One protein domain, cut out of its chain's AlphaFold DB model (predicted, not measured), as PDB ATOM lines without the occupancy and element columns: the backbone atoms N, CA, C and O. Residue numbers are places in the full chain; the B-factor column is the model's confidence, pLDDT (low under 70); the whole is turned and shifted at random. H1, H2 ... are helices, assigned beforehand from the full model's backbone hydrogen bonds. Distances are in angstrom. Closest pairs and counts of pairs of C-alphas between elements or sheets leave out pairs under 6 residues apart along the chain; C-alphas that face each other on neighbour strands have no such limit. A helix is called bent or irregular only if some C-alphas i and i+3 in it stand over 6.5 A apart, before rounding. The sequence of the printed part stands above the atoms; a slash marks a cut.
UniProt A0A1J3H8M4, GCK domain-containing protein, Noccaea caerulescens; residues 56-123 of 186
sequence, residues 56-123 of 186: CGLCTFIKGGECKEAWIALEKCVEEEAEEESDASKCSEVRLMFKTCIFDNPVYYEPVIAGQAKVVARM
ATOM      1  N   CYS A  56     122.049 152.861 158.260       84.31
ATOM      2  CA  CYS A  56     121.702 153.512 159.518       84.31
ATOM      3  C   CYS A  56     121.424 155.002 159.252       84.31
ATOM      4  O   CYS A  56     122.272 155.708 158.708       84.31
ATOM      5  N   GLY A  57     120.239 155.497 159.633       85.19
ATOM      6  CA  GLY A  57     119.792 156.843 159.242       85.19
ATOM      7  C   GLY A  57     120.722 157.970 159.711       85.19
ATOM      8  O   GLY A  57     120.820 159.016 159.067       85.19
ATOM      9  N   LEU A  58     121.470 157.743 160.798       85.88
ATOM     10  CA  LEU A  58     122.536 158.647 161.226       85.88
ATOM     11  C   LEU A  58     123.752 158.581 160.289       85.88
ATOM     12  O   LEU A  58     124.314 159.626 159.979       85.88
ATOM     13  N   CYS A  59     124.145 157.400 159.807       90.00
ATOM     14  CA  CYS A  59     125.220 157.247 158.825       90.00
ATOM     15  C   CYS A  59     124.894 158.015 157.539       90.00
ATOM     16  O   CYS A  59     125.727 158.793 157.073       90.00
ATOM     17  N   THR A  60     123.665 157.896 157.024       90.81
ATOM     18  CA  THR A  60     123.213 158.670 155.855       90.81
ATOM     19  C   THR A  60     123.262 160.177 156.124       90.81
ATOM     20  O   THR A  60     123.773 160.938 155.299       90.81
ATOM     21  N   PHE A  61     122.806 160.627 157.300       93.62
ATOM     22  CA  PHE A  61     122.894 162.034 157.702       93.62
ATOM     23  C   PHE A  61     124.345 162.534 157.755       93.62
ATOM     24  O   PHE A  61     124.659 163.596 157.214       93.62
ATOM     25  N   ILE A  62     125.250 161.770 158.371       93.69
ATOM     26  CA  ILE A  62     126.660 162.148 158.491       93.69
ATOM     27  C   ILE A  62     127.334 162.217 157.118       93.69
ATOM     28  O   ILE A  62     128.043 163.189 156.840       93.69
ATOM     29  N   LYS A  63     127.066 161.233 156.249       92.12
ATOM     30  CA  LYS A  63     127.576 161.173 154.872       92.12
ATOM     31  C   LYS A  63     127.042 162.301 153.978       92.12
ATOM     32  O   LYS A  63     127.617 162.534 152.916       92.12
ATOM     33  N   GLY A  64     125.988 163.008 154.388       92.62
ATOM     34  CA  GLY A  64     125.456 164.184 153.691       92.62
ATOM     35  C   GLY A  64     126.188 165.505 153.973       92.62
ATOM     36  O   GLY A  64     125.954 166.471 153.251       92.62
ATOM     37  N   GLY A  65     127.057 165.559 154.990       93.56
ATOM     38  CA  GLY A  65     127.732 166.792 155.422       93.56
ATOM     39  C   GLY A  65     129.232 166.849 155.122       93.56
ATOM     40  O   GLY A  65     129.807 165.964 154.486       93.56
ATOM     41  N   GLU A  66     129.891 167.895 155.624       94.56
ATOM     42  CA  GLU A  66     131.314 168.184 155.394       94.56
ATOM     43  C   GLU A  66     132.258 167.128 155.994       94.56
ATOM     44  O   GLU A  66     133.385 166.959 155.530       94.56
ATOM     45  N   CYS A  67     131.795 166.378 156.997       96.94
ATOM     46  CA  CYS A  67     132.578 165.358 157.695       96.94
ATOM     47  C   CYS A  67     132.443 163.952 157.108       96.94
ATOM     48  O   CYS A  67     132.915 162.994 157.722       96.94
ATOM     49  N   LYS A  68     131.842 163.814 155.919       95.94
ATOM     50  CA  LYS A  68     131.699 162.536 155.209       95.94
ATOM     51  C   LYS A  68     133.019 161.769 155.094       95.94
ATOM     52  O   LYS A  68     133.065 160.587 155.411       95.94
ATOM     53  N   GLU A  69     134.094 162.423 154.660       96.19
ATOM     54  CA  GLU A  69     135.381 161.743 154.445       96.19
ATOM     55  C   GLU A  69     135.997 161.253 155.765       96.19
ATOM     56  O   GLU A  69     136.546 160.155 155.829       96.19
ATOM     57  N   ALA A  70     135.843 162.030 156.843       94.88
ATOM     58  CA  ALA A  70     136.276 161.619 158.177       94.88
ATOM     59  C   ALA A  70     135.436 160.449 158.719       94.88
ATOM     60  O   ALA A  70     135.964 159.585 159.416       94.88
ATOM     61  N   TRP A  71     134.146 160.394 158.374       94.75
ATOM     62  CA  TRP A  71     133.271 159.267 158.696       94.75
ATOM     63  C   TRP A  71     133.664 157.995 157.944       94.75
ATOM     64  O   TRP A  71     133.829 156.959 158.572       94.75
ATOM     65  N   ILE A  72     133.912 158.077 156.634       93.88
ATOM     66  CA  ILE A  72     134.355 156.929 155.826       93.88
ATOM     67  C   ILE A  72     135.701 156.389 156.328       93.88
ATOM     68  O   ILE A  72     135.915 155.180 156.359       93.88
ATOM     69  N   ALA A  73     136.623 157.270 156.729       94.19
ATOM     70  CA  ALA A  73     137.886 156.849 157.330       94.19
ATOM     71  C   ALA A  73     137.673 156.100 158.656       94.19
ATOM     72  O   ALA A  73     138.371 155.125 158.928       94.19
ATOM     73  N   LEU A  74     136.705 156.539 159.468       93.06
ATOM     74  CA  LEU A  74     136.336 155.857 160.705       93.06
ATOM     75  C   LEU A  74     135.677 154.501 160.436       93.06
ATOM     76  O   LEU A  74     136.053 153.539 161.095       93.06
ATOM     77  N   GLU A  75     134.742 154.416 159.484       91.00
ATOM     78  CA  GLU A  75     134.099 153.156 159.075       91.00
ATOM     79  C   GLU A  75     135.155 152.126 158.662       91.00
ATOM     80  O   GLU A  75     135.221 151.058 159.259       91.00
ATOM     81  N   LYS A  76     136.073 152.498 157.760       91.31
ATOM     82  CA  LYS A  76     137.160 151.610 157.315       91.31
ATOM     83  C   LYS A  76     138.055 151.141 158.454       91.31
ATOM     84  O   LYS A  76     138.408 149.974 158.510       91.31
ATOM     85  N   CYS A  77     138.418 152.041 159.364       91.88
ATOM     86  CA  CYS A  77     139.246 151.671 160.506       91.88
ATOM     87  C   CYS A  77     138.533 150.645 161.405       91.88
ATOM     88  O   CYS A  77     139.153 149.694 161.869       91.88
ATOM     89  N   VAL A  78     137.229 150.829 161.643       87.62
ATOM     90  CA  VAL A  78     136.428 149.904 162.461       87.62
ATOM     91  C   VAL A  78     136.219 148.565 161.753       87.62
ATOM     92  O   VAL A  78     136.246 147.533 162.413       87.62
ATOM     93  N   GLU A  79     136.039 148.563 160.431       86.56
ATOM     94  CA  GLU A  79     135.985 147.339 159.623       86.56
ATOM     95  C   GLU A  79     137.312 146.564 159.704       86.56
ATOM     96  O   GLU A  79     137.305 145.373 159.998       86.56
ATOM     97  N   GLU A  80     138.457 147.243 159.561       83.75
ATOM     98  CA  GLU A  80     139.788 146.638 159.733       83.75
ATOM     99  C   GLU A  80     140.002 146.088 161.164       83.75
ATOM    100  O   GLU A  80     140.588 145.019 161.341       83.75
ATOM    101  N   GLU A  81     139.495 146.775 162.197       77.81
ATOM    102  CA  GLU A  81     139.479 146.280 163.587       77.81
ATOM    103  C   GLU A  81     138.515 145.105 163.813       77.81
ATOM    104  O   GLU A  81     138.668 144.405 164.806       77.81
ATOM    105  N   ALA A  82     137.507 144.893 162.968       72.69
ATOM    106  CA  ALA A  82     136.596 143.756 163.098       72.69
ATOM    107  C   ALA A  82     137.192 142.477 162.485       72.69
ATOM    108  O   ALA A  82     136.877 141.370 162.926       72.69
ATOM    109  N   GLU A  83     138.059 142.625 161.481       69.00
ATOM    110  CA  GLU A  83     138.759 141.515 160.828       69.00
ATOM    111  C   GLU A  83     139.960 141.006 161.641       69.00
ATOM    112  O   GLU A  83     140.283 139.815 161.608       69.00
ATOM    113  N   GLU A  84     140.617 141.883 162.402       61.75
ATOM    114  CA  GLU A  84     141.640 141.509 163.378       61.75
ATOM    115  C   GLU A  84     141.016 141.461 164.773       61.75
ATOM    116  O   GLU A  84     140.442 142.446 165.190       61.75
ATOM    117  N   GLU A  85     141.154 140.378 165.542       58.41
ATOM    118  CA  GLU A  85     140.667 140.298 166.935       58.41
ATOM    119  C   GLU A  85     141.396 141.340 167.826       58.41
ATOM    120  O   GLU A  85     142.402 141.053 168.476       58.41
ATOM    121  N   SER A  86     140.961 142.598 167.760       54.69
ATOM    122  CA  SER A  86     141.743 143.774 168.129       54.69
ATOM    123  C   SER A  86     140.946 144.718 169.013       54.69
ATOM    124  O   SER A  86     139.803 145.065 168.733       54.69
ATOM    125  N   ASP A  87     141.606 145.211 170.059       57.00
ATOM    126  CA  ASP A  87     141.062 146.202 170.978       57.00
ATOM    127  C   ASP A  87     140.629 147.479 170.236       57.00
ATOM    128  O   ASP A  87     141.410 148.019 169.450       57.00
ATOM    129  N   ALA A  88     139.455 148.024 170.590       61.12
ATOM    130  CA  ALA A  88     138.812 149.251 170.069       61.12
ATOM    131  C   ALA A  88     139.633 150.564 170.198       61.12
ATOM    132  O   ALA A  88     139.114 151.682 170.102       61.12
ATOM    133  N   SER A  89     140.916 150.440 170.526       69.00
ATOM    134  CA  SER A  89     141.862 151.516 170.777       69.00
ATOM    135  C   SER A  89     142.620 151.974 169.525       69.00
ATOM    136  O   SER A  89     143.096 153.117 169.528       69.00
ATOM    137  N   LYS A  90     142.709 151.169 168.449       82.56
ATOM    138  CA  LYS A  90     143.482 151.539 167.245       82.56
ATOM    139  C   LYS A  90     142.803 152.678 166.478       82.56
ATOM    140  O   LYS A  90     143.482 153.601 166.038       82.56
ATOM    141  N   CYS A  91     141.472 152.715 166.435       91.25
ATOM    142  CA  CYS A  91     140.720 153.781 165.763       91.25
ATOM    143  C   CYS A  91     140.508 155.051 166.596       91.25
ATOM    144  O   CYS A  91     139.741 155.934 166.200       91.25
ATOM    145  N   SER A  92     141.154 155.180 167.759       90.38
ATOM    146  CA  SER A  92     140.962 156.323 168.664       90.38
ATOM    147  C   SER A  92     141.317 157.670 168.022       90.38
ATOM    148  O   SER A  92     140.565 158.636 168.177       90.38
ATOM    149  N   GLU A  93     142.405 157.731 167.251       92.44
ATOM    150  CA  GLU A  93     142.835 158.945 166.548       92.44
ATOM    151  C   GLU A  93     141.863 159.321 165.420       92.44
ATOM    152  O   GLU A  93     141.404 160.463 165.353       92.44
ATOM    153  N   VAL A  94     141.458 158.353 164.594       93.62
ATOM    154  CA  VAL A  94     140.485 158.570 163.508       93.62
ATOM    155  C   VAL A  94     139.129 159.003 164.073       93.62
ATOM    156  O   VAL A  94     138.504 159.947 163.584       93.62
ATOM    157  N   ARG A  95     138.699 158.387 165.180       92.94
ATOM    158  CA  ARG A  95     137.479 158.763 165.905       92.94
ATOM    159  C   ARG A  95     137.566 160.178 166.473       92.94
ATOM    160  O   ARG A  95     136.553 160.879 166.491       92.94
ATOM    161  N   LEU A  96     138.740 160.607 166.938       94.94
ATOM    162  CA  LEU A  96     138.958 161.981 167.386       94.94
ATOM    163  C   LEU A  96     138.858 162.959 166.212       94.94
ATOM    164  O   LEU A  96     138.142 163.946 166.333       94.94
ATOM    165  N   MET A  97     139.491 162.669 165.072       95.50
ATOM    166  CA  MET A  97     139.402 163.513 163.873       95.50
ATOM    167  C   MET A  97     137.958 163.681 163.389       95.50
ATOM    168  O   MET A  97     137.522 164.802 163.122       95.50
ATOM    169  N   PHE A  98     137.190 162.589 163.342       96.00
ATOM    170  CA  PHE A  98     135.772 162.633 162.993       96.00
ATOM    171  C   PHE A  98     134.960 163.508 163.958       96.00
ATOM    172  O   PHE A  98     134.209 164.384 163.523       96.00
ATOM    173  N   LYS A  99     135.148 163.326 165.272       95.38
ATOM    174  CA  LYS A  99     134.483 164.160 166.285       95.38
ATOM    175  C   LYS A  99     134.849 165.633 166.130       95.38
ATOM    176  O   LYS A  99     133.954 166.469 166.142       95.38
ATOM    177  N   THR A 100     136.131 165.947 165.966       96.94
ATOM    178  CA  THR A 100     136.597 167.325 165.768       96.94
ATOM    179  C   THR A 100     135.924 167.958 164.557       96.94
ATOM    180  O   THR A 100     135.379 169.046 164.682       96.94
ATOM    181  N   CYS A 101     135.846 167.245 163.430       98.00
ATOM    182  CA  CYS A 101     135.154 167.751 162.249       98.00
ATOM    183  C   CYS A 101     133.687 168.111 162.544       98.00
ATOM    184  O   CYS A 101     133.227 169.177 162.135       98.00
ATOM    185  N   ILE A 102     132.958 167.260 163.278       97.31
ATOM    186  CA  ILE A 102     131.570 167.546 163.674       97.31
ATOM    187  C   ILE A 102     131.487 168.846 164.482       97.31
ATOM    188  O   ILE A 102     130.637 169.690 164.199       97.31
ATOM    189  N   PHE A 103     132.367 169.021 165.471       96.19
ATOM    190  CA  PHE A 103     132.364 170.207 166.331       96.19
ATOM    191  C   PHE A 103     132.818 171.483 165.611       96.19
ATOM    192  O   PHE A 103     132.339 172.562 165.960       96.19
ATOM    193  N   ASP A 104     133.668 171.369 164.590       97.56
ATOM    194  CA  ASP A 104     134.078 172.488 163.733       97.56
ATOM    195  C   ASP A 104     132.980 172.900 162.734       97.56
ATOM    196  O   ASP A 104     132.975 174.037 162.257       97.56
ATOM    197  N   ASN A 105     132.009 172.017 162.461       96.38
ATOM    198  CA  ASN A 105     130.888 172.253 161.542       96.38
ATOM    199  C   ASN A 105     129.516 172.195 162.257       96.38
ATOM    200  O   ASN A 105     128.620 171.440 161.864       96.38
ATOM    201  N   PRO A 106     129.284 173.013 163.302       96.00
ATOM    202  CA  PRO A 106     128.156 172.821 164.209       96.00
ATOM    203  C   PRO A 106     126.793 173.154 163.599       96.00
ATOM    204  O   PRO A 106     125.782 172.749 164.154       96.00
ATOM    205  N   VAL A 107     126.736 173.898 162.488       96.75
ATOM    206  CA  VAL A 107     125.461 174.296 161.865       96.75
ATOM    207  C   VAL A 107     124.769 173.095 161.226       96.75
ATOM    208  O   VAL A 107     123.592 172.869 161.485       96.75
ATOM    209  N   TYR A 108     125.493 172.317 160.415       96.50
ATOM    210  CA  TYR A 108     124.950 171.100 159.811       96.50
ATOM    211  C   TYR A 108     124.757 170.013 160.873       96.50
ATOM    212  O   TYR A 108     123.702 169.393 160.941       96.50
ATOM    213  N   TYR A 109     125.740 169.826 161.760       97.38
ATOM    214  CA  TYR A 109     125.730 168.750 162.755       97.38
ATOM    215  C   TYR A 109     125.036 169.098 164.084       97.38
ATOM    216  O   TYR A 109     125.163 168.344 165.053       97.38
ATOM    217  N   GLU A 110     124.268 170.191 164.146       96.94
ATOM    218  CA  GLU A 110     123.565 170.632 165.362       96.94
ATOM    219  C   GLU A 110     122.756 169.507 166.028       96.94
ATOM    220  O   GLU A 110     122.958 169.289 167.228       96.94
ATOM    221  N   PRO A 111     121.953 168.698 165.299       95.12
ATOM    222  CA  PRO A 111     121.143 167.658 165.933       95.12
ATOM    223  C   PRO A 111     121.991 166.589 166.633       95.12
ATOM    224  O   PRO A 111     121.617 166.073 167.689       95.12
ATOM    225  N   VAL A 112     123.159 166.277 166.065       94.44
ATOM    226  CA  VAL A 112     124.102 165.293 166.610       94.44
ATOM    227  C   VAL A 112     124.769 165.845 167.864       94.44
ATOM    228  O   VAL A 112     124.814 165.167 168.893       94.44
ATOM    229  N   ILE A 113     125.233 167.094 167.808       96.38
ATOM    230  CA  ILE A 113     125.880 167.774 168.934       96.38
ATOM    231  C   ILE A 113     124.894 167.946 170.096       96.38
ATOM    232  O   ILE A 113     125.219 167.628 171.241       96.38
ATOM    233  N   ALA A 114     123.663 168.377 169.814       96.69
ATOM    234  CA  ALA A 114     122.613 168.511 170.815       96.69
ATOM    235  C   ALA A 114     122.239 167.158 171.438       96.69
ATOM    236  O   ALA A 114     122.025 167.069 172.650       96.69
ATOM    237  N   GLY A 115     122.189 166.091 170.632       95.12
ATOM    238  CA  GLY A 115     122.011 164.723 171.116       95.12
ATOM    239  C   GLY A 115     123.106 164.313 172.103       95.12
ATOM    240  O   GLY A 115     122.801 163.883 173.217       95.12
ATOM    241  N   GLN A 116     124.374 164.530 171.745       93.88
ATOM    242  CA  GLN A 116     125.515 164.242 172.621       93.88
ATOM    243  C   GLN A 116     125.464 165.057 173.920       93.88
ATOM    244  O   GLN A 116     125.626 164.497 175.004       93.88
ATOM    245  N   ALA A 117     125.169 166.356 173.836       96.25
ATOM    246  CA  ALA A 117     125.057 167.223 175.006       96.25
ATOM    247  C   ALA A 117     123.959 166.752 175.976       96.25
ATOM    248  O   ALA A 117     124.171 166.755 177.188       96.25
ATOM    249  N   LYS A 118     122.809 166.288 175.466       97.69
ATOM    250  CA  LYS A 118     121.721 165.738 176.295       97.69
ATOM    251  C   LYS A 118     122.138 164.468 177.033       97.69
ATOM    252  O   LYS A 118     121.789 164.302 178.199       97.69
ATOM    253  N   VAL A 119     122.882 163.584 176.368       96.69
ATOM    254  CA  VAL A 119     123.401 162.359 176.989       96.69
ATOM    255  C   VAL A 119     124.387 162.705 178.104       96.69
ATOM    256  O   VAL A 119     124.228 162.222 179.221       96.69
ATOM    257  N   VAL A 120     125.343 163.602 177.840       96.38
ATOM    258  CA  VAL A 120     126.311 164.057 178.852       96.38
ATOM    259  C   VAL A 120     125.603 164.738 180.023       96.38
ATOM    260  O   VAL A 120     125.891 164.425 181.172       96.38
ATOM    261  N   ALA A 121     124.632 165.616 179.759       97.88
ATOM    262  CA  ALA A 121     123.862 166.283 180.807       97.88
ATOM    263  C   ALA A 121     123.092 165.285 181.688       97.88
ATOM    264  O   ALA A 121     123.060 165.446 182.909       97.88
ATOM    265  N   ARG A 122     122.515 164.230 181.094       97.31
ATOM    266  CA  ARG A 122     121.858 163.151 181.846       97.31
ATOM    267  C   ARG A 122     122.856 162.406 182.731       97.31
ATOM    268  O   ARG A 122     122.602 162.269 183.921       97.31
ATOM    269  N   MET A 123     123.996 161.993 182.177       96.12
ATOM    270  CA  MET A 123     125.043 161.299 182.936       96.12
ATOM    271  C   MET A 123     125.566 162.148 184.100       96.12
ATOM    272  O   MET A 123     125.758 161.632 185.197       96.12
TER     273      MET A 123
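What this domain is: This is residues 56 to 123 of the 186 residues of the protein "GCK domain-containing protein" of Noccaea caerulescens (UniProt A0A1J3H8M4). The model is a helical hairpin, H2 and H3 running side by side in opposite ways, with a shorter helix turned off at a corner before H2 and another helix after H3 that leaves the hairpin as an arm. Both added helices, H1 and H4, belong to the end of the hairpin away from the link of residues 84 to 91, and they are apart from each other; residues 115 to 123 of H4 stick out free. The printed part has 68 residues with four named helices, in the order H1, H2, H3, H4, and no named strand, and its class is all helix. It is only just compact, close to loose, with a radius of gyration of the C-alphas of 13.0 A, and its C-alphas span 35 by 29 by 21 A.

How they stand to each other: The first helix, H1, residues 57 to 63, is followed by H2, residues 68 to 83. These two touch only at the corner by their link, with the C-alphas of Ile 62 and Lys 68 closest, 6.0 A apart. H2 touches H1 with residues 68 to 71 alone. The two helices run opposite ways at a steep tilt of 63 degrees. The third helix, H3, residues 92 to 104, forms a helical hairpin with H2. They touch, with 10 pairs of C-alphas within 8 A, and the closest C-alphas are those of Ala 70 and Phe 98, 4.9 A apart. H2 touches H3 with residues 70 to 77 alone. Their lines stand at a shallow tilt of 21 degrees, opposite ways, and their centres are 12.5 A apart. H1 and H3 are apart. The last helix, H4, residues 110 to 123, is close to H3 but not clearly touching it, with 2 pairs of C-alphas within 8 A. Their closest C-alphas are those of Phe 103 and Ile 113, 7.4 A apart. H3 and H4 run opposite ways at a steep tilt of 64 degrees. H4 touches no helix, and it is apart from H1 and from H2. In H1, H2, H3 and H4 every pair of backbone O of residue i and N of residue i+4 is within hydrogen-bond range.

Where its parts are: H1, Gly 57 to Lys 63, begins with C-alpha 57 at (119.792, 156.843, 159.242). H2, Lys 68 to Glu 83, is the longest helix by residues, with 16, and measures 22.9 A from first to last C-alpha. Its C-alpha 68 is at (131.699, 162.536, 155.209) and its C-alpha 83 at (138.759, 141.515, 160.828). H3, Ser 92 to Asp 104, has 13 residues and measures 18.2 A. H4, Glu 110 to Met 123, has 14 residues and measures 20.0 A, ending with C-alpha 123 at (125.043, 161.299, 182.936). No helix is bent or irregular.

The domain as a whole: The two C-alphas farthest apart are those of Glu 85 and Val 107, 37.6 A. The C-alphas of Cys 56 and Met 123, the first and last printed residues, are 24.9 A apart. Residues 115 to 123, which belong to H4, stand free. Without them the body has 59 residues, spans 37 by 20 by 18 A and has a radius of gyration of 12.1 A. The printed part has no cut. The links from H1 to H2 and from H3 to H4 are tight, the link from H2 to H3 is short, and no link is long. The mean pLDDT of the printed part is 89.9. Confidence is low, under 70, at residues 83 to 89, of which 83 belongs to H2.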